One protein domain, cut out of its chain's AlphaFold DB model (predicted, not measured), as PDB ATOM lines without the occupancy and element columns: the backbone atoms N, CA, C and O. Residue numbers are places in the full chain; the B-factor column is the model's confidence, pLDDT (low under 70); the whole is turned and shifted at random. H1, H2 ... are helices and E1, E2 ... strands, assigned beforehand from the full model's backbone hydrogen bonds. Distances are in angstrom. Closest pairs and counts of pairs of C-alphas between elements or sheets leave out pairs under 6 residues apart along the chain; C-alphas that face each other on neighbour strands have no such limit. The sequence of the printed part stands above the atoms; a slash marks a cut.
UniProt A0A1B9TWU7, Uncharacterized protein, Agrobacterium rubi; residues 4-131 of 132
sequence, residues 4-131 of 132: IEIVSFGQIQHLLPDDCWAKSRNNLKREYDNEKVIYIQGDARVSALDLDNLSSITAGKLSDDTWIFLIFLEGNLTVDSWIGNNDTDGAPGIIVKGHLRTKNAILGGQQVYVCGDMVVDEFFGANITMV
ATOM      1  N   ILE A   4     -27.147 -13.623 -67.301       91.81
ATOM      2  CA  ILE A   4     -27.026 -12.292 -67.907       91.81
ATOM      3  C   ILE A   4     -27.988 -11.367 -67.178       91.81
ATOM      4  O   ILE A   4     -29.200 -11.613 -67.187       91.81
ATOM      5  N   GLU A   5     -27.443 -10.299 -66.611       93.25
ATOM      6  CA  GLU A   5     -28.161  -9.293 -65.837       93.25
ATOM      7  C   GLU A   5     -27.829  -7.888 -66.350       93.25
ATOM      8  O   GLU A   5     -26.730  -7.630 -66.840       93.25
ATOM      9  N   ILE A   6     -28.789  -6.969 -66.234       93.88
ATOM     10  CA  ILE A   6     -28.564  -5.544 -66.486       93.88
ATOM     11  C   ILE A   6     -28.531  -4.865 -65.125       93.88
ATOM     12  O   ILE A   6     -29.540  -4.830 -64.419       93.88
ATOM     13  N   VAL A   7     -27.369  -4.343 -64.764       95.50
ATOM     14  CA  VAL A   7     -27.086  -3.750 -63.451       95.50
ATOM     15  C   VAL A   7     -26.535  -2.344 -63.630       95.50
ATOM     16  O   VAL A   7     -26.142  -1.964 -64.733       95.50
ATOM     17  N   SER A   8     -26.499  -1.548 -62.565       96.62
ATOM     18  CA  SER A   8     -25.784  -0.276 -62.602       96.62
ATOM     19  C   SER A   8     -24.286  -0.493 -62.385       96.62
ATOM     20  O   SER A   8     -23.867  -1.389 -61.645       96.62
ATOM     21  N   PHE A   9     -23.453   0.351 -62.988       97.00
ATOM     22  CA  PHE A   9     -22.002   0.309 -62.817       97.00
ATOM     23  C   PHE A   9     -21.610   0.376 -61.337       97.00
ATOM     24  O   PHE A   9     -20.736  -0.361 -60.884       97.00
ATOM     25  N   GLY A  10     -22.308   1.201 -60.550       96.00
ATOM     26  CA  GLY A  10     -22.074   1.336 -59.118       96.00
ATOM     27  C   GLY A  10     -22.228   0.022 -58.343       96.00
ATOM     28  O   GLY A  10     -21.506  -0.178 -57.363       96.00
ATOM     29  N   GLN A  11     -23.103  -0.883 -58.800       96.44
ATOM     30  CA  GLN A  11     -23.308  -2.204 -58.200       96.44
ATOM     31  C   GLN A  11     -22.143  -3.160 -58.474       96.44
ATOM     32  O   GLN A  11     -21.854  -3.983 -57.615       96.44
ATOM     33  N   ILE A  12     -21.455  -3.048 -59.617       95.81
ATOM     34  CA  ILE A  12     -20.403  -3.996 -60.035       95.81
ATOM     35  C   ILE A  12     -18.983  -3.425 -60.020       95.81
ATOM     36  O   ILE A  12     -18.028  -4.178 -60.178       95.81
ATOM     37  N   GLN A  13     -18.795  -2.122 -59.781       94.88
ATOM     38  CA  GLN A  13     -17.476  -1.469 -59.855       94.88
ATOM     39  C   GLN A  13     -16.408  -2.102 -58.948       94.88
ATOM     40  O   GLN A  13     -15.215  -2.034 -59.233       94.88
ATOM     41  N   HIS A  14     -16.828  -2.733 -57.850       94.44
ATOM     42  CA  HIS A  14     -15.942  -3.421 -56.916       94.44
ATOM     43  C   HIS A  14     -15.389  -4.747 -57.473       94.44
ATOM     44  O   HIS A  14     -14.364  -5.215 -56.990       94.44
ATOM     45  N   LEU A  15     -16.029  -5.320 -58.498       95.69
ATOM     46  CA  LEU A  15     -15.604  -6.539 -59.199       95.69
ATOM     47  C   LEU A  15     -14.641  -6.246 -60.363       95.69
ATOM     48  O   LEU A  15     -13.891  -7.127 -60.799       95.69
ATOM     49  N   LEU A  16     -14.661  -5.010 -60.873       95.38
ATOM     50  CA  LEU A  16     -13.836  -4.584 -62.001       95.38
ATOM     51  C   LEU A  16     -12.352  -4.447 -61.604       95.38
ATOM     52  O   LEU A  16     -12.071  -4.036 -60.471       95.38
ATOM     53  N   PRO A  17     -11.409  -4.712 -62.531       93.56
ATOM     54  CA  PRO A  17      -9.982  -4.454 -62.319       93.56
ATOM     55  C   PRO A  17      -9.726  -3.004 -61.892       93.56
ATOM     56  O   PRO A  17     -10.352  -2.084 -62.422       93.56
ATOM     57  N   ASP A  18      -8.840  -2.798 -60.915       90.75
ATOM     58  CA  ASP A  18      -8.600  -1.483 -60.292       90.75
ATOM     59  C   ASP A  18      -8.030  -0.439 -61.260       90.75
ATOM     60  O   ASP A  18      -8.299   0.752 -61.125       90.75
ATOM     61  N   ASP A  19      -7.274  -0.895 -62.247       90.38
ATOM     62  CA  ASP A  19      -6.588  -0.117 -63.275       90.38
ATOM     63  C   ASP A  19      -7.433   0.096 -64.542       90.38
ATOM     64  O   ASP A  19      -7.009   0.796 -65.463       90.38
ATOM     65  N   CYS A  20      -8.643  -0.469 -64.611       91.81
ATOM     66  CA  CYS A  20      -9.491  -0.293 -65.780       91.81
ATOM     67  C   CYS A  20      -9.929   1.183 -65.902       91.81
ATOM     68  O   CYS A  20     -10.210   1.858 -64.902       91.81
ATOM     69  N   TRP A  21      -9.997   1.701 -67.134       91.38
ATOM     70  CA  TRP A  21     -10.327   3.106 -67.397       91.38
ATOM     71  C   TRP A  21     -11.670   3.506 -66.784       91.38
ATOM     72  O   TRP A  21     -11.741   4.527 -66.102       91.38
ATOM     73  N   ALA A  22     -12.712   2.683 -66.961       91.12
ATOM     74  CA  ALA A  22     -14.049   2.984 -66.458       91.12
ATOM     75  C   ALA A  22     -14.056   3.200 -64.934       91.12
ATOM     76  O   ALA A  22     -14.614   4.182 -64.443       91.12
ATOM     77  N   LYS A  23     -13.372   2.329 -64.181       92.88
ATOM     78  CA  LYS A  23     -13.258   2.426 -62.719       92.88
ATOM     79  C   LYS A  23     -12.366   3.588 -62.299       92.88
ATOM     80  O   LYS A  23     -12.769   4.387 -61.457       92.88
ATOM     81  N   SER A  24     -11.204   3.739 -62.931       91.69
ATOM     82  CA  SER A  24     -10.279   4.849 -62.674       91.69
ATOM     83  C   SER A  24     -10.955   6.206 -62.878       91.69
ATOM     84  O   SER A  24     -10.834   7.103 -62.046       91.69
ATOM     85  N   ARG A  25     -11.728   6.348 -63.958       90.19
ATOM     86  CA  ARG A  25     -12.484   7.560 -64.263       90.19
ATOM     87  C   ARG A  25     -13.637   7.770 -63.284       90.19
ATOM     88  O   ARG A  25     -13.808   8.890 -62.800       90.19
ATOM     89  N   ASN A  26     -14.384   6.715 -62.949       91.94
ATOM     90  CA  ASN A  26     -15.485   6.814 -61.993       91.94
ATOM     91  C   ASN A  26     -14.997   7.187 -60.584       91.94
ATOM     92  O   ASN A  26     -15.647   7.974 -59.908       91.94
ATOM     93  N   ASN A  27     -13.826   6.719 -60.152       90.06
ATOM     94  CA  ASN A  27     -13.267   7.059 -58.839       90.06
ATOM     95  C   ASN A  27     -12.993   8.564 -58.662       90.06
ATOM     96  O   ASN A  27     -12.988   9.054 -57.535       90.06
ATOM     97  N   LEU A  28     -12.794   9.312 -59.753       88.69
ATOM     98  CA  LEU A  28     -12.536  10.753 -59.692       88.69
ATOM     99  C   LEU A  28     -13.803  11.581 -59.464       88.69
ATOM    100  O   LEU A  28     -13.739  12.626 -58.820       88.69
ATOM    101  N   LYS A  29     -14.937  11.163 -60.038       87.88
ATOM    102  CA  LYS A  29     -16.140  12.011 -60.116       87.88
ATOM    103  C   LYS A  29     -17.471  11.308 -59.853       87.88
ATOM    104  O   LYS A  29     -18.483  11.982 -59.700       87.88
ATOM    105  N   ARG A  30     -17.471   9.980 -59.794       89.19
ATOM    106  CA  ARG A  30     -18.646   9.114 -59.613       89.19
ATOM    107  C   ARG A  30     -19.737   9.349 -60.672       89.19
ATOM    108  O   ARG A  30     -20.920   9.200 -60.389       89.19
ATOM    109  N   GLU A  31     -19.324   9.744 -61.881       90.12
ATOM    110  CA  GLU A  31     -20.206  10.098 -63.008       90.12
ATOM    111  C   GLU A  31     -20.978   8.884 -63.552       90.12
ATOM    112  O   GLU A  31     -22.068   9.056 -64.084       90.12
ATOM    113  N   TYR A  32     -20.451   7.667 -63.386       93.38
ATOM    114  CA  TYR A  32     -20.978   6.471 -64.043       93.38
ATOM    115  C   TYR A  32     -21.788   5.550 -63.134       93.38
ATOM    116  O   TYR A  32     -22.301   4.555 -63.614       93.38
ATOM    117  N   ASP A  33     -21.955   5.844 -61.841       94.12
ATOM    118  CA  ASP A  33     -22.601   4.937 -60.871       94.12
ATOM    119  C   ASP A  33     -23.977   4.389 -61.310       94.12
ATOM    120  O   ASP A  33     -24.332   3.253 -60.969       94.12
ATOM    121  N   ASN A  34     -24.736   5.192 -62.060       95.56
ATOM    122  CA  ASN A  34     -26.073   4.857 -62.557       95.56
ATOM    123  C   ASN A  34     -26.081   4.331 -64.001       95.56
ATOM    124  O   ASN A  34     -27.140   3.936 -64.488       95.56
ATOM    125  N   GLU A  35     -24.935   4.324 -64.683       95.62
ATOM    126  CA  GLU A  35     -24.812   3.808 -66.045       95.62
ATOM    127  C   GLU A  35     -25.091   2.308 -66.077       95.62
ATOM    128  O   GLU A  35     -24.717   1.568 -65.163       95.62
ATOM    129  N   LYS A  36     -25.758   1.847 -67.136       95.75
ATOM    130  CA  LYS A  36     -26.147   0.442 -67.272       95.75
ATOM    131  C   LYS A  36     -24.983  -0.399 -67.777       95.75
ATOM    132  O   LYS A  36     -24.279  -0.023 -68.714       95.75
ATOM    133  N   VAL A  37     -24.840  -1.576 -67.184       96.31
ATOM    134  CA  VAL A  37     -23.822  -2.570 -67.509       96.31
ATOM    135  C   VAL A  37     -24.507  -3.893 -67.811       96.31
ATOM    136  O   VAL A  37     -25.367  -4.339 -67.050       96.31
ATOM    137  N   ILE A  38     -24.106  -4.534 -68.909       96.19
ATOM    138  CA  ILE A  38     -24.429  -5.940 -69.152       96.19
ATOM    139  C   ILE A  38     -23.446  -6.760 -68.327       96.19
ATOM    140  O   ILE A  38     -22.255  -6.780 -68.631       96.19
ATOM    141  N   TYR A  39     -23.939  -7.418 -67.285       96.31
ATOM    142  CA  TYR A  39     -23.146  -8.292 -66.435       96.31
ATOM    143  C   TYR A  39     -23.395  -9.754 -66.798       96.31
ATOM    144  O   TYR A  39     -24.533 -10.227 -66.774       96.31
ATOM    145  N   ILE A  40     -22.325 -10.462 -67.155       95.44
ATOM    146  CA  ILE A  40     -22.359 -11.859 -67.583       95.44
ATOM    147  C   ILE A  40     -21.487 -12.675 -66.640       95.44
ATOM    148  O   ILE A  40     -20.285 -12.430 -66.536       95.44
ATOM    149  N   GLN A  41     -22.083 -13.664 -65.981       94.94
ATOM    150  CA  GLN A  41     -21.353 -14.582 -65.110       94.94
ATOM    151  C   GLN A  41     -21.056 -15.895 -65.831       94.94
ATOM    152  O   GLN A  41     -21.964 -16.551 -66.359       94.94
ATOM    153  N   GLY A  42     -19.785 -16.297 -65.793       94.94
ATOM    154  CA  GLY A  42     -19.279 -17.474 -66.483       94.94
ATOM    155  C   GLY A  42     -18.964 -17.226 -67.958       94.94
ATOM    156  O   GLY A  42     -19.001 -16.103 -68.460       94.94
ATOM    157  N   ASP A  43     -18.628 -18.310 -68.652       96.00
ATOM    158  CA  ASP A  43     -18.150 -18.251 -70.031       96.00
ATOM    159  C   ASP A  43     -19.279 -17.951 -71.029       96.00
ATOM    160  O   ASP A  43     -20.363 -18.550 -70.978       96.00
ATOM    161  N   ALA A  44     -18.991 -17.079 -71.998       94.94
ATOM    162  CA  ALA A  44     -19.887 -16.772 -73.103       94.94
ATOM    163  C   ALA A  44     -19.292 -17.141 -74.461       94.94
ATOM    164  O   ALA A  44     -18.092 -17.012 -74.721       94.94
ATOM    165  N   ARG A  45     -20.180 -17.575 -75.357       95.12
ATOM    166  CA  ARG A  45     -19.870 -17.806 -76.764       95.12
ATOM    167  C   ARG A  45     -20.964 -17.220 -77.638       95.12
ATOM    168  O   ARG A  45     -22.129 -17.563 -77.449       95.12
ATOM    169  N   VAL A  46     -20.577 -16.390 -78.600       95.06
ATOM    170  CA  VAL A  46     -21.481 -15.788 -79.590       95.06
ATOM    171  C   VAL A  46     -20.901 -15.923 -80.996       95.06
ATOM    172  O   VAL A  46     -19.690 -16.050 -81.174       95.06
ATOM    173  N   SER A  47     -21.760 -15.918 -82.014       94.56
ATOM    174  CA  SER A  47     -21.313 -16.007 -83.411       94.56
ATOM    175  C   SER A  47     -20.583 -14.738 -83.865       94.56
ATOM    176  O   SER A  47     -19.553 -14.814 -84.532       94.56
ATOM    177  N   ALA A  48     -21.105 -13.580 -83.472       94.81
ATOM    178  CA  ALA A  48     -20.528 -12.258 -83.659       94.81
ATOM    179  C   ALA A  48     -20.950 -11.366 -82.484       94.81
ATOM    180  O   ALA A  48     -22.001 -11.604 -81.885       94.81
ATOM    181  N   LEU A  49     -20.134 -10.363 -82.166       94.62
ATOM    182  CA  LEU A  49     -20.432  -9.354 -81.156       94.62
ATOM    183  C   LEU A  49     -20.465  -7.978 -81.820       94.62
ATOM    184  O   LEU A  49     -19.433  -7.333 -81.999       94.62
ATOM    185  N   ASP A  50     -21.674  -7.570 -82.178       92.50
ATOM    186  CA  ASP A  50     -21.977  -6.226 -82.645       92.50
ATOM    187  C   ASP A  50     -22.191  -5.318 -81.430       92.50
ATOM    188  O   ASP A  50     -23.074  -5.565 -80.609       92.50
ATOM    189  N   LEU A  51     -21.343  -4.309 -81.276       91.50
ATOM    190  CA  LEU A  51     -21.411  -3.362 -80.171       91.50
ATOM    191  C   LEU A  51     -22.431  -2.245 -80.426       91.50
ATOM    192  O   LEU A  51     -22.842  -1.599 -79.465       91.50
ATOM    193  N   ASP A  52     -22.905  -2.081 -81.664       88.06
ATOM    194  CA  ASP A  52     -24.068  -1.246 -81.978       88.06
ATOM    195  C   ASP A  52     -25.380  -2.022 -81.741       88.06
ATOM    196  O   ASP A  52     -26.431  -1.427 -81.505       88.06
ATOM    197  N   ASN A  53     -25.333  -3.365 -81.772       89.25
ATOM    198  CA  ASN A  53     -26.488  -4.238 -81.543       89.25
ATOM    199  C   ASN A  53     -26.199  -5.415 -80.593       89.25
ATOM    200  O   ASN A  53     -25.831  -6.532 -80.979       89.25
ATOM    201  N   LEU A  54     -26.525  -5.202 -79.320       90.56
ATOM    202  CA  LEU A  54     -26.225  -6.122 -78.220       90.56
ATOM    203  C   LEU A  54     -27.203  -7.307 -78.098       90.56
ATOM    204  O   LEU A  54     -27.150  -8.063 -77.122       90.56
ATOM    205  N   SER A  55     -28.104  -7.510 -79.062       87.56
ATOM    206  CA  SER A  55     -29.072  -8.621 -79.038       87.56
ATOM    207  C   SER A  55     -28.392  -9.996 -79.004       87.56
ATOM    208  O   SER A  55     -28.861 -10.899 -78.304       87.56
ATOM    209  N   SER A  56     -27.255 -10.134 -79.695       86.50
ATOM    210  CA  SER A  56     -26.463 -11.368 -79.789       86.50
ATOM    211  C   SER A  56     -25.945 -11.851 -78.430       86.50
ATOM    212  O   SER A  56     -26.023 -13.041 -78.128       86.50
ATOM    213  N   ILE A  57     -25.462 -10.929 -77.593       89.31
ATOM    214  CA  ILE A  57     -24.867 -11.233 -76.286       89.31
ATOM    215  C   ILE A  57     -25.899 -11.227 -75.153       89.31
ATOM    216  O   ILE A  57     -25.710 -11.895 -74.143       89.31
ATOM    217  N   THR A  58     -27.019 -10.519 -75.320       88.12
ATOM    218  CA  THR A  58     -28.097 -10.445 -74.316       88.12
ATOM    219  C   THR A  58     -29.209 -11.469 -74.533       88.12
ATOM    220  O   THR A  58     -30.163 -11.505 -73.753       88.12
ATOM    221  N   ALA A  59     -29.120 -12.288 -75.587       81.88
ATOM    222  CA  ALA A  59     -30.195 -13.169 -76.047       81.88
ATOM    223  C   ALA A  59     -31.529 -12.419 -76.271       81.88
ATOM    224  O   ALA A  59     -32.600 -12.926 -75.939       81.88
ATOM    225  N   GLY A  60     -31.455 -11.186 -76.789       78.81
ATOM    226  CA  GLY A  60     -32.620 -10.337 -77.073       78.81
ATOM    227  C   GLY A  60     -33.330  -9.763 -75.841       78.81
ATOM    228  O   GLY A  60     -34.455  -9.289 -75.955       78.81
ATOM    229  N   LYS A  61     -32.709  -9.808 -74.654       78.62
ATOM    230  CA  LYS A  61     -33.282  -9.234 -73.420       78.62
ATOM    231  C   LYS A  61     -33.187  -7.706 -73.346       78.62
ATOM    232  O   LYS A  61     -33.780  -7.114 -72.446       78.62
ATOM    233  N   LEU A  62     -32.413  -7.083 -74.233       83.25
ATOM    234  CA  LEU A  62     -32.269  -5.634 -74.301       83.25
ATOM    235  C   LEU A  62     -33.315  -5.030 -75.245       83.25
ATOM    236  O   LEU A  62     -33.579  -5.597 -76.301       83.25
ATOM    237  N   SER A  63     -33.873  -3.874 -74.886       77.94
ATOM    238  CA  SER A  63     -34.593  -3.040 -75.852       77.94
ATOM    239  C   SER A  63     -33.599  -2.249 -76.701       77.94
ATOM    240  O   SER A  63     -32.570  -1.825 -76.174       77.94
ATOM    241  N   ASP A  64     -33.952  -1.969 -77.955       71.50
ATOM    242  CA  ASP A  64     -33.087  -1.254 -78.907       71.50
ATOM    243  C   ASP A  64     -32.643   0.135 -78.399       71.50
ATOM    244  O   ASP A  64     -31.512   0.542 -78.628       71.50
ATOM    245  N   ASP A  65     -33.480   0.823 -77.611       78.38
ATOM    246  CA  ASP A  65     -33.175   2.163 -77.075       78.38
ATOM    247  C   ASP A  65     -32.364   2.155 -75.760       78.38
ATOM    248  O   ASP A  65     -32.160   3.197 -75.129       78.38
ATOM    249  N   THR A  66     -31.959   0.983 -75.258       85.88
ATOM    250  CA  THR A  66     -31.222   0.920 -73.990       85.88
ATOM    251  C   THR A  66     -29.757   1.285 -74.204       85.88
ATOM    252  O   THR A  66     -28.973   0.484 -74.701       85.88
ATOM    253  N   TRP A  67     -29.368   2.462 -73.709       89.50
ATOM    254  CA  TRP A  67     -27.964   2.846 -73.567       89.50
ATOM    255  C   TRP A  67     -27.226   1.907 -72.603       89.50
ATOM    256  O   TRP A  67     -27.656   1.730 -71.456       89.50
ATOM    257  N   ILE A  68     -26.122   1.319 -73.069       93.56
ATOM    258  CA  ILE A  68     -25.226   0.463 -72.290       93.56
ATOM    259  C   ILE A  68     -23.839   1.081 -72.304       93.56
ATOM    260  O   ILE A  68     -23.262   1.322 -73.356       93.56
ATOM    261  N   PHE A  69     -23.288   1.287 -71.117       94.19
ATOM    262  CA  PHE A  69     -21.959   1.856 -70.950       94.19
ATOM    263  C   PHE A  69     -20.859   0.795 -71.057       94.19
ATOM    264  O   PHE A  69     -19.776   1.051 -71.585       94.19
ATOM    265  N   LEU A  70     -21.122  -0.408 -70.538       95.31
ATOM    266  CA  LEU A  70     -20.112  -1.452 -70.407       95.31
ATOM    267  C   LEU A  70     -20.716  -2.857 -70.517       95.31
ATOM    268  O   LEU A  70     -21.786  -3.138 -69.980       95.31
ATOM    269  N   ILE A  71     -19.976  -3.761 -71.149       96.25
ATOM    270  CA  ILE A  71     -20.160  -5.209 -71.064       96.25
ATOM    271  C   ILE A  71     -19.089  -5.747 -70.118       96.25
ATOM    272  O   ILE A  71     -17.894  -5.640 -70.397       96.25
ATOM    273  N   PHE A  72     -19.507  -6.319 -68.993       97.50
ATOM    274  CA  PHE A  72     -18.624  -6.950 -68.020       97.50
ATOM    275  C   PHE A  72     -18.872  -8.456 -67.976       97.50
ATOM    276  O   PHE A  72     -19.967  -8.905 -67.637       97.50
ATOM    277  N   LEU A  73     -17.839  -9.233 -68.300       96.88
ATOM    278  CA  LEU A  73     -17.889 -10.686 -68.331       96.88
ATOM    279  C   LEU A  73     -16.923 -11.288 -67.300       96.88
ATOM    280  O   LEU A  73     -15.698 -11.176 -67.410       96.88
ATOM    281  N   GLU A  74     -17.489 -11.960 -66.301       96.06
ATOM    282  CA  GLU A  74     -16.775 -12.683 -65.248       96.06
ATOM    283  C   GLU A  74     -16.495 -14.134 -65.687       96.06
ATOM    284  O   GLU A  74     -17.034 -15.099 -65.145       96.06
ATOM    285  N   GLY A  75     -15.684 -14.282 -66.736       96.06
ATOM    286  CA  GLY A  75     -15.366 -15.563 -67.374       96.06
ATOM    287  C   GLY A  75     -14.565 -15.388 -68.665       96.06
ATOM    288  O   GLY A  75     -13.920 -14.356 -68.864       96.06
ATOM    289  N   ASN A  76     -14.630 -16.378 -69.555       97.19
ATOM    290  CA  ASN A  76     -14.042 -16.330 -70.894       97.19
ATOM    291  C   ASN A  76     -15.065 -15.908 -71.956       97.19
ATOM    292  O   ASN A  76     -16.231 -16.301 -71.904       97.19
ATOM    293  N   LEU A  77     -14.609 -15.180 -72.974       96.56
ATOM    294  CA  LEU A  77     -15.410 -14.806 -74.134       96.56
ATOM    295  C   LEU A  77     -14.834 -15.433 -75.405       96.56
ATOM    296  O   LEU A  77     -13.689 -15.182 -75.774       96.56
ATOM    297  N   THR A  78     -15.646 -16.215 -76.116       96.81
ATOM    298  CA  THR A  78     -15.334 -16.643 -77.486       96.81
ATOM    299  C   THR A  78     -16.320 -16.046 -78.479       96.81
ATOM    300  O   THR A  78     -17.530 -16.217 -78.342       96.81
ATOM    301  N   VAL A  79     -15.802 -15.390 -79.508       96.69
ATOM    302  CA  VAL A  79     -16.584 -14.844 -80.615       96.69
ATOM    303  C   VAL A  79     -16.145 -15.525 -81.905       96.69
ATOM    304  O   VAL A  79     -14.973 -15.505 -82.266       96.69
ATOM    305  N   ASP A  80     -17.071 -16.187 -82.593       96.00
ATOM    306  CA  ASP A  80     -16.695 -17.120 -83.668       96.00
ATOM    307  C   ASP A  80     -16.241 -16.431 -84.954       96.00
ATOM    308  O   ASP A  80     -15.519 -17.030 -85.761       96.00
ATOM    309  N   SER A  81     -16.676 -15.187 -85.146       94.75
ATOM    310  CA  SER A  81     -16.439 -14.414 -86.356       94.75
ATOM    311  C   SER A  81     -15.780 -13.073 -86.055       94.75
ATOM    312  O   SER A  81     -14.594 -12.905 -86.329       94.75
ATOM    313  N   TRP A  82     -16.509 -12.110 -85.494       94.38
ATOM    314  CA  TRP A  82     -15.991 -10.757 -85.334       94.38
ATOM    315  C   TRP A  82     -16.576 -10.038 -84.122       94.38
ATOM    316  O   TRP A  82     -17.707 -10.311 -83.721       94.38
ATOM    317  N   ILE A  83     -15.797  -9.106 -83.576       94.38
ATOM    318  CA  ILE A  83     -16.229  -8.102 -82.596       94.38
ATOM    319  C   ILE A  83     -16.104  -6.735 -83.256       94.38
ATOM    320  O   ILE A  83     -15.062  -6.472 -83.857       94.38
ATOM    321  N   GLY A  84     -17.102  -5.863 -83.139       92.00
ATOM    322  CA  GLY A  84     -16.918  -4.488 -83.581       92.00
ATOM    323  C   GLY A  84     -18.125  -3.575 -83.504       92.00
ATOM    324  O   GLY A  84     -19.195  -3.984 -83.071       92.00
ATOM    325  N   ASN A  85     -17.900  -2.337 -83.928       88.00
ATOM    326  CA  ASN A  85     -18.869  -1.252 -84.033       88.00
ATOM    327  C   ASN A  85     -18.633  -0.462 -85.321       88.00
ATOM    328  O   ASN A  85     -17.505  -0.354 -85.807       88.00
ATOM    329  N   ASN A  86     -19.701   0.127 -85.838       83.62
ATOM    330  CA  ASN A  86     -19.668   1.158 -86.856       83.62
ATOM    331  C   ASN A  86     -19.681   2.565 -86.228       83.62
ATOM    332  O   ASN A  86     -19.041   3.460 -86.777       83.62
ATOM    333  N   ASP A  87     -20.363   2.763 -85.091       76.62
ATOM    334  CA  ASP A  87     -20.361   4.038 -84.359       76.62
ATOM    335  C   ASP A  87     -19.331   4.031 -83.217       76.62
ATOM    336  O   ASP A  87     -19.436   3.274 -82.250       76.62
ATOM    337  N   THR A  88     -18.293   4.863 -83.329       69.06
ATOM    338  CA  THR A  88     -17.226   4.971 -82.320       69.06
ATOM    339  C   THR A  88     -17.626   5.799 -81.102       69.06
ATOM    340  O   THR A  88     -17.018   5.645 -80.044       69.06
ATOM    341  N   ASP A  89     -18.652   6.644 -81.226       67.88
ATOM    342  CA  ASP A  89     -19.113   7.563 -80.182       67.88
ATOM    343  C   ASP A  89     -20.421   7.047 -79.561       67.88
ATOM    344  O   ASP A  89     -21.440   7.733 -79.511       67.88
ATOM    345  N   GLY A  90     -20.411   5.809 -79.068       74.25
ATOM    346  CA  GLY A  90     -21.612   5.221 -78.466       74.25
ATOM    347  C   GLY A  90     -21.519   3.748 -78.104       74.25
ATOM    348  O   GLY A  90     -22.303   3.271 -77.284       74.25
ATOM    349  N   ALA A  91     -20.546   3.033 -78.667       86.44
ATOM    350  CA  ALA A  91     -20.344   1.626 -78.373       86.44
ATOM    351  C   ALA A  91     -19.939   1.395 -76.899       86.44
ATOM    352  O   ALA A  91     -19.084   2.112 -76.362       86.44
ATOM    353  N   PRO A  92     -20.493   0.365 -76.232       92.31
ATOM    354  CA  PRO A  92     -20.095   0.010 -74.880       92.31
ATOM    355  C   PRO A  92     -18.640  -0.456 -74.831       92.31
ATOM    356  O   PRO A  92     -18.148  -1.152 -75.723       92.31
ATOM    357  N   GLY A  93     -17.965  -0.153 -73.721       93.38
ATOM    358  CA  GLY A  93     -16.688  -0.790 -73.405       93.38
ATOM    359  C   GLY A  93     -16.853  -2.285 -73.115       93.38
ATOM    360  O   GLY A  93     -17.938  -2.750 -72.764       93.38
ATOM    361  N   ILE A  94     -15.762  -3.045 -73.201       95.06
ATOM    362  CA  ILE A  94     -15.728  -4.477 -72.888       95.06
ATOM    363  C   ILE A  94     -14.678  -4.735 -71.807       95.06
ATOM    364  O   ILE A  94     -13.520  -4.342 -71.948       95.06
ATOM    365  N   ILE A  95     -15.067  -5.446 -70.748       96.62
ATOM    366  CA  ILE A  95     -14.152  -5.992 -69.742       96.62
ATOM    367  C   ILE A  95     -14.386  -7.500 -69.619       96.62
ATOM    368  O   ILE A  95     -15.482  -7.932 -69.264       96.62
ATOM    369  N   VAL A  96     -13.344  -8.297 -69.864       97.06
ATOM    370  CA  VAL A  96     -13.338  -9.761 -69.728       97.06
ATOM    371  C   VAL A  96     -12.346 -10.170 -68.637       97.06
ATOM    372  O   VAL A  96     -11.165  -9.829 -68.700       97.06
ATOM    373  N   LYS A  97     -12.813 -10.898 -67.613       96.44
ATOM    374  CA  LYS A  97     -11.963 -11.373 -66.496       96.44
ATOM    375  C   LYS A  97     -11.098 -12.582 -66.842       96.44
ATOM    376  O   LYS A  97     -10.112 -12.817 -66.155       96.44
ATOM    377  N   GLY A  98     -11.483 -13.360 -67.844       96.69
ATOM    378  CA  GLY A  98     -10.709 -14.475 -68.372       96.69
ATOM    379  C   GLY A  98     -10.078 -14.127 -69.715       96.69
ATOM    380  O   GLY A  98      -9.587 -13.019 -69.921       96.69
ATOM    381  N   HIS A  99     -10.123 -15.090 -70.628       96.56
ATOM    382  CA  HIS A  99      -9.574 -14.994 -71.975       96.56
ATOM    383  C   HIS A  99     -10.609 -14.480 -72.978       96.56
ATOM    384  O   HIS A  99     -11.795 -14.807 -72.883       96.56
ATOM    385  N   LEU A 100     -10.147 -13.741 -73.986       96.69
ATOM    386  CA  LEU A 100     -10.945 -13.337 -75.140       96.69
ATOM    387  C   LEU A 100     -10.372 -13.978 -76.404       96.69
ATOM    388  O   LEU A 100      -9.191 -13.823 -76.704       96.69
ATOM    389  N   ARG A 101     -11.215 -14.663 -77.182       96.75
ATOM    390  CA  ARG A 101     -10.848 -15.178 -78.505       96.75
ATOM    391  C   ARG A 101     -11.834 -14.712 -79.562       96.75
ATOM    392  O   ARG A 101     -13.032 -14.931 -79.410       96.75
ATOM    393  N   THR A 102     -11.331 -14.147 -80.650       96.06
ATOM    394  CA  THR A 102     -12.119 -13.838 -81.852       96.06
ATOM    395  C   THR A 102     -11.268 -14.002 -83.106       96.06
ATOM    396  O   THR A 102     -10.044 -13.979 -83.014       96.06
ATOM    397  N   LYS A 103     -11.887 -14.173 -84.280       93.38
ATOM    398  CA  LYS A 103     -11.125 -14.101 -85.537       93.38
ATOM    399  C   LYS A 103     -10.815 -12.652 -85.863       93.38
ATOM    400  O   LYS A 103      -9.655 -12.288 -85.942       93.38
ATOM    401  N   ASN A 104     -11.848 -11.817 -85.952       92.56
ATOM    402  CA  ASN A 104     -11.692 -10.414 -86.310       92.56
ATOM    403  C   ASN A 104     -12.090  -9.496 -85.151       92.56
ATOM    404  O   ASN A 104     -13.048  -9.773 -84.421       92.56
ATOM    405  N   ALA A 105     -11.388  -8.379 -85.003       91.62
ATOM    406  CA  ALA A 105     -11.793  -7.294 -84.119       91.62
ATOM    407  C   ALA A 105     -11.686  -5.954 -84.856       91.62
ATOM    408  O   ALA A 105     -10.618  -5.611 -85.359       91.62
ATOM    409  N   ILE A 106     -12.802  -5.229 -84.924       89.81
ATOM    410  CA  ILE A 106     -12.964  -3.933 -85.589       89.81
ATOM    411  C   ILE A 106     -13.452  -2.944 -84.535       89.81
ATOM    412  O   ILE A 106     -14.644  -2.847 -84.274       89.81
ATOM    413  N   LEU A 107     -12.529  -2.277 -83.856       86.44
ATOM    414  CA  LEU A 107     -12.836  -1.504 -82.652       86.44
ATOM    415  C   LEU A 107     -12.375  -0.048 -82.815       86.44
ATOM    416  O   LEU A 107     -11.455   0.241 -83.585       86.44
ATOM    417  N   GLY A 108     -12.960   0.883 -82.062       79.69
ATOM    418  CA  GLY A 108     -12.463   2.258 -82.032       79.69
ATOM    419  C   GLY A 108     -13.174   3.150 -81.026       79.69
ATOM    420  O   GLY A 108     -14.391   3.233 -81.052       79.69
ATOM    421  N   GLY A 109     -12.416   3.843 -80.171       78.19
ATOM    422  CA  GLY A 109     -12.948   4.802 -79.192       78.19
ATOM    423  C   GLY A 109     -13.286   4.208 -77.820       78.19
ATOM    424  O   GLY A 109     -12.991   4.839 -76.805       78.19
ATOM    425  N   GLN A 110     -13.826   2.985 -77.751       84.81
ATOM    426  CA  GLN A 110     -14.157   2.337 -76.474       84.81
ATOM    427  C   GLN A 110     -12.982   1.597 -75.803       84.81
ATOM    428  O   GLN A 110     -11.967   1.258 -76.417       84.81
ATOM    429  N   GLN A 111     -13.144   1.299 -74.509       88.62
ATOM    430  CA  GLN A 111     -12.234   0.436 -73.753       88.62
ATOM    431  C   GLN A 111     -12.436  -1.037 -74.134       88.62
ATOM    432  O   GLN A 111     -13.563  -1.528 -74.105       88.62
ATOM    433  N   VAL A 112     -11.337  -1.764 -74.361       91.94
ATOM    434  CA  VAL A 112     -11.317  -3.234 -74.313       91.94
ATOM    435  C   VAL A 112     -10.248  -3.674 -73.320       91.94
ATOM    436  O   VAL A 112      -9.070  -3.363 -73.485       91.94
ATOM    437  N   TYR A 113     -10.677  -4.362 -72.266       94.88
ATOM    438  CA  TYR A 113      -9.821  -4.835 -71.183       94.88
ATOM    439  C   TYR A 113      -9.990  -6.347 -71.029       94.88
ATOM    440  O   TYR A 113     -11.099  -6.825 -70.781       94.88
ATOM    441  N   VAL A 114      -8.900  -7.101 -71.135       95.69
ATOM    442  CA  VAL A 114      -8.900  -8.561 -70.975       95.69
ATOM    443  C   VAL A 114      -7.862  -8.904 -69.914       95.69
ATOM    444  O   VAL A 114      -6.710  -8.520 -70.047       95.69
ATOM    445  N   CYS A 115      -8.270  -9.571 -68.831       94.81
ATOM    446  CA  CYS A 115      -7.341  -9.900 -67.738       94.81
ATOM    447  C   CYS A 115      -6.482 -11.138 -68.041       94.81
ATOM    448  O   CYS A 115      -5.451 -11.338 -67.404       94.81
ATOM    449  N   GLY A 116      -6.955 -12.012 -68.931       93.69
ATOM    450  CA  GLY A 116      -6.184 -13.120 -69.481       93.69
ATOM    451  C   GLY A 116      -5.729 -12.831 -70.909       93.69
ATOM    452  O   GLY A 116      -5.716 -11.695 -71.370       93.69
ATOM    453  N   ASP A 117      -5.402 -13.891 -71.639       93.94
ATOM    454  CA  ASP A 117      -4.986 -13.764 -73.035       93.94
ATOM    455  C   ASP A 117      -6.108 -13.247 -73.946       93.94
ATOM    456  O   ASP A 117      -7.238 -13.751 -73.933       93.94
ATOM    457  N   MET A 118      -5.751 -12.295 -74.807       93.31
ATOM    458  CA  MET A 118      -6.551 -11.862 -75.944       93.31
ATOM    459  C   MET A 118      -5.945 -12.423 -77.233       93.31
ATOM    460  O   MET A 118      -4.852 -12.036 -77.640       93.31
ATOM    461  N   VAL A 119      -6.664 -13.337 -77.884       93.62
ATOM    462  CA  VAL A 119      -6.272 -13.929 -79.168       93.62
ATOM    463  C   VAL A 119      -7.205 -13.415 -80.255       93.62
ATOM    464  O   VAL A 119      -8.404 -13.705 -80.248       93.62
ATOM    465  N   VAL A 120      -6.635 -12.659 -81.187       92.56
ATOM    466  CA  VAL A 120      -7.319 -12.115 -82.361       92.56
ATOM    467  C   VAL A 120      -6.517 -12.503 -83.595       92.56
ATOM    468  O   VAL A 120      -5.316 -12.237 -83.634       92.56
ATOM    469  N   ASP A 121      -7.160 -13.127 -84.580       91.19
ATOM    470  CA  ASP A 121      -6.481 -13.512 -85.822       91.19
ATOM    471  C   ASP A 121      -6.181 -12.265 -86.685       91.19
ATOM    472  O   ASP A 121      -5.071 -12.120 -87.196       91.19
ATOM    473  N   GLU A 122      -7.132 -11.327 -86.790       88.94
ATOM    474  CA  GLU A 122      -6.985 -10.050 -87.500       88.94
ATOM    475  C   GLU A 122      -7.593  -8.871 -86.716       88.94
ATOM    476  O   GLU A 122      -8.755  -8.892 -86.299       88.94
ATOM    477  N   PHE A 123      -6.814  -7.803 -86.531       86.81
ATOM    478  CA  PHE A 123      -7.222  -6.619 -85.772       86.81
ATOM    479  C   PHE A 123      -7.177  -5.355 -86.634       86.81
ATOM    480  O   PHE A 123      -6.143  -5.022 -87.214       86.81
ATOM    481  N   PHE A 124      -8.284  -4.615 -86.647       82.38
ATOM    482  CA  PHE A 124      -8.427  -3.319 -87.300       82.38
ATOM    483  C   PHE A 124      -8.962  -2.314 -86.280       82.38
ATOM    484  O   PHE A 124     -10.045  -2.495 -85.730       82.38
ATOM    485  N   GLY A 125      -8.227  -1.239 -86.002       71.69
ATOM    486  CA  GLY A 125      -8.711  -0.258 -85.038       71.69
ATOM    487  C   GLY A 125      -7.969   1.067 -85.046       71.69
ATOM    488  O   GLY A 125      -6.828   1.160 -85.496       71.69
ATOM    489  N   ALA A 126      -8.640   2.092 -84.528       61.25
ATOM    490  CA  ALA A 126      -8.099   3.431 -84.319       61.25
ATOM    491  C   ALA A 126      -8.556   3.964 -82.952       61.25
ATOM    492  O   ALA A 126      -9.695   3.746 -82.555       61.25
ATOM    493  N   ASN A 127      -7.681   4.675 -82.231       62.09
ATOM    494  CA  ASN A 127      -7.992   5.297 -80.933       62.09
ATOM    495  C   ASN A 127      -8.548   4.328 -79.861       62.09
ATOM    496  O   ASN A 127      -9.502   4.657 -79.162       62.09
ATOM    497  N   ILE A 128      -7.963   3.135 -79.715       62.41
ATOM    498  CA  ILE A 128      -8.352   2.161 -78.678       62.41
ATOM    499  C   ILE A 128      -7.319   2.171 -77.554       62.41
ATOM    500  O   ILE A 128      -6.116   2.132 -77.815       62.41
ATOM    501  N   THR A 129      -7.783   2.150 -76.303       64.00
ATOM    502  CA  THR A 129      -6.931   1.796 -75.160       64.00
ATOM    503  C   THR A 129      -7.075   0.304 -74.896       64.00
ATOM    504  O   THR A 129      -8.123  -0.141 -74.424       64.00
ATOM    505  N   MET A 130      -6.032  -0.457 -75.226       65.38
ATOM    506  CA  MET A 130      -5.939  -1.882 -74.925       65.38
ATOM    507  C   MET A 130      -5.003  -2.064 -73.735       65.38
ATOM    508  O   MET A 130      -3.856  -1.619 -73.777       65.38
ATOM    509  N   VAL A 131      -5.512  -2.687 -72.677       60.78
ATOM    510  CA  VAL A 131      -4.705  -3.120 -71.536       60.78
ATOM    511  C   VAL A 131      -4.709  -4.644 -71.566       60.78
ATOM    512  O   VAL A 131      -5.779  -5.252 -71.483       60.78
TER     513      VAL A 131
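AT A GLANCE: This is residues 4 to 131 of the 132 residues of an uncharacterized protein of Agrobacterium rubi (UniProt A0A1B9TWU7). The chain is wound in stacked turns, a solenoid with a roughly triangular outline: E2, E4, E6, E8 and E10 stack side by side as one wall, and E3, E5, E7 and E9 stack beyond it, with E5, E7 and E9 bending sharply to make the other two sides. E1 adds an antiparallel strand to the edge of the first wall, H1 and H2 lie outside that wall, and H3 packs at the end of the coil near E3. The printed part has 128 residues with three named helices and ten named strands, in the order E1 H1 H2 E2 E3 H3 E4 E5 E6 E7 E8 E9 E10. The sheet E1 E2 E4 E6 E8 E10 is mixed, the sheet E3 E5 E7 E9 is parallel throughout, and the class is mixed, helices and strands. The whole is compact, with a radius of gyration of the C-alphas of 13.4 A, and rounded, with spans of 37 by 30 by 28 A.

HOW THE PARTS SIT: E1, residues 4 to 8, is an edge strand and the antiparallel neighbour of E2, residues 36 to 41, at 142 degrees, with N 5 and O 39 at 2.9 A. H1, residues 9 to 12, is on this sheet, over E2, at a height of 8.3 A over the sheet, with only just enough of the sheet's C-alphas near it, 6, to fit a local plane; the closest C-alphas of H1 and E2 are those of Phe 9 and Val 37, 5.8 A apart. H2, residues 21 to 29, only grazes the sheet with its residues 21 to 22, and H1 and H2 are near each other, with 6 pairs of C-alphas within 10 A. Beyond E2 follow E4, residues 70 to 74, E6, residues 93 to 96, E8, residues 111 to 114, and the edge strand E10, residues 129 to 131, each the parallel neighbour of the one before. N 38 and O 70 are 2.9 A apart, N 71 and O 93 2.8 A, and N 94 and O 111 2.8 A, within hydrogen-bond range; between E8 and E10 no N and O pair is within range. The second sheet runs E3, residues 44 to 46, E5, residues 77 to 84, E7, residues 100 to 108, and E9, residues 118 to 126, with E3 and E9 at its edges. Here N 78 and O 44 are 2.9 A apart, N 79 and O 101 2.8 A, and N 119 and O 100 2.8 A. Both sheets are twisted. H3, residues 55 to 58, grazes the first sheet with residues 57 to 58 and is only just on the second, with 5 pairs of C-alphas within 10 A, grazing it with residues 56 to 57. In H2, 3 of 5 O i to N i+4 pairs are within hydrogen-bond range; H1 and H3 are too short for such a pair.

IN THESE COORDINATES: E1 begins at C-alpha 4, (-27.026, -12.292, -67.907), and is 13.2 A long; H2 measures 12.9 A and E2 15.9 A. E5 bends by 108 degrees at residue 81, whose C-alpha is at (-16.439, -14.414, -86.356). E7, 17.1 A from first to last C-alpha, bends by 105 degrees at residue 103, and E9, 17.5 A, by 102 degrees at residue 121. Residues 49 to 50 make a short parallel pairing with residues 83 to 84 of E5. E10 ends at C-alpha 131, (-4.705, -3.120, -71.536).

THE WHOLE: The two C-alphas farthest apart, those of Lys 29 and Asp 121, are 37.5 A apart. The printed part has no cut, and its one long link is the 11 residues from H3 to E4. The mean pLDDT of the printed part is 89.8; residues 88 to 89 and 126 to 131 are under 70.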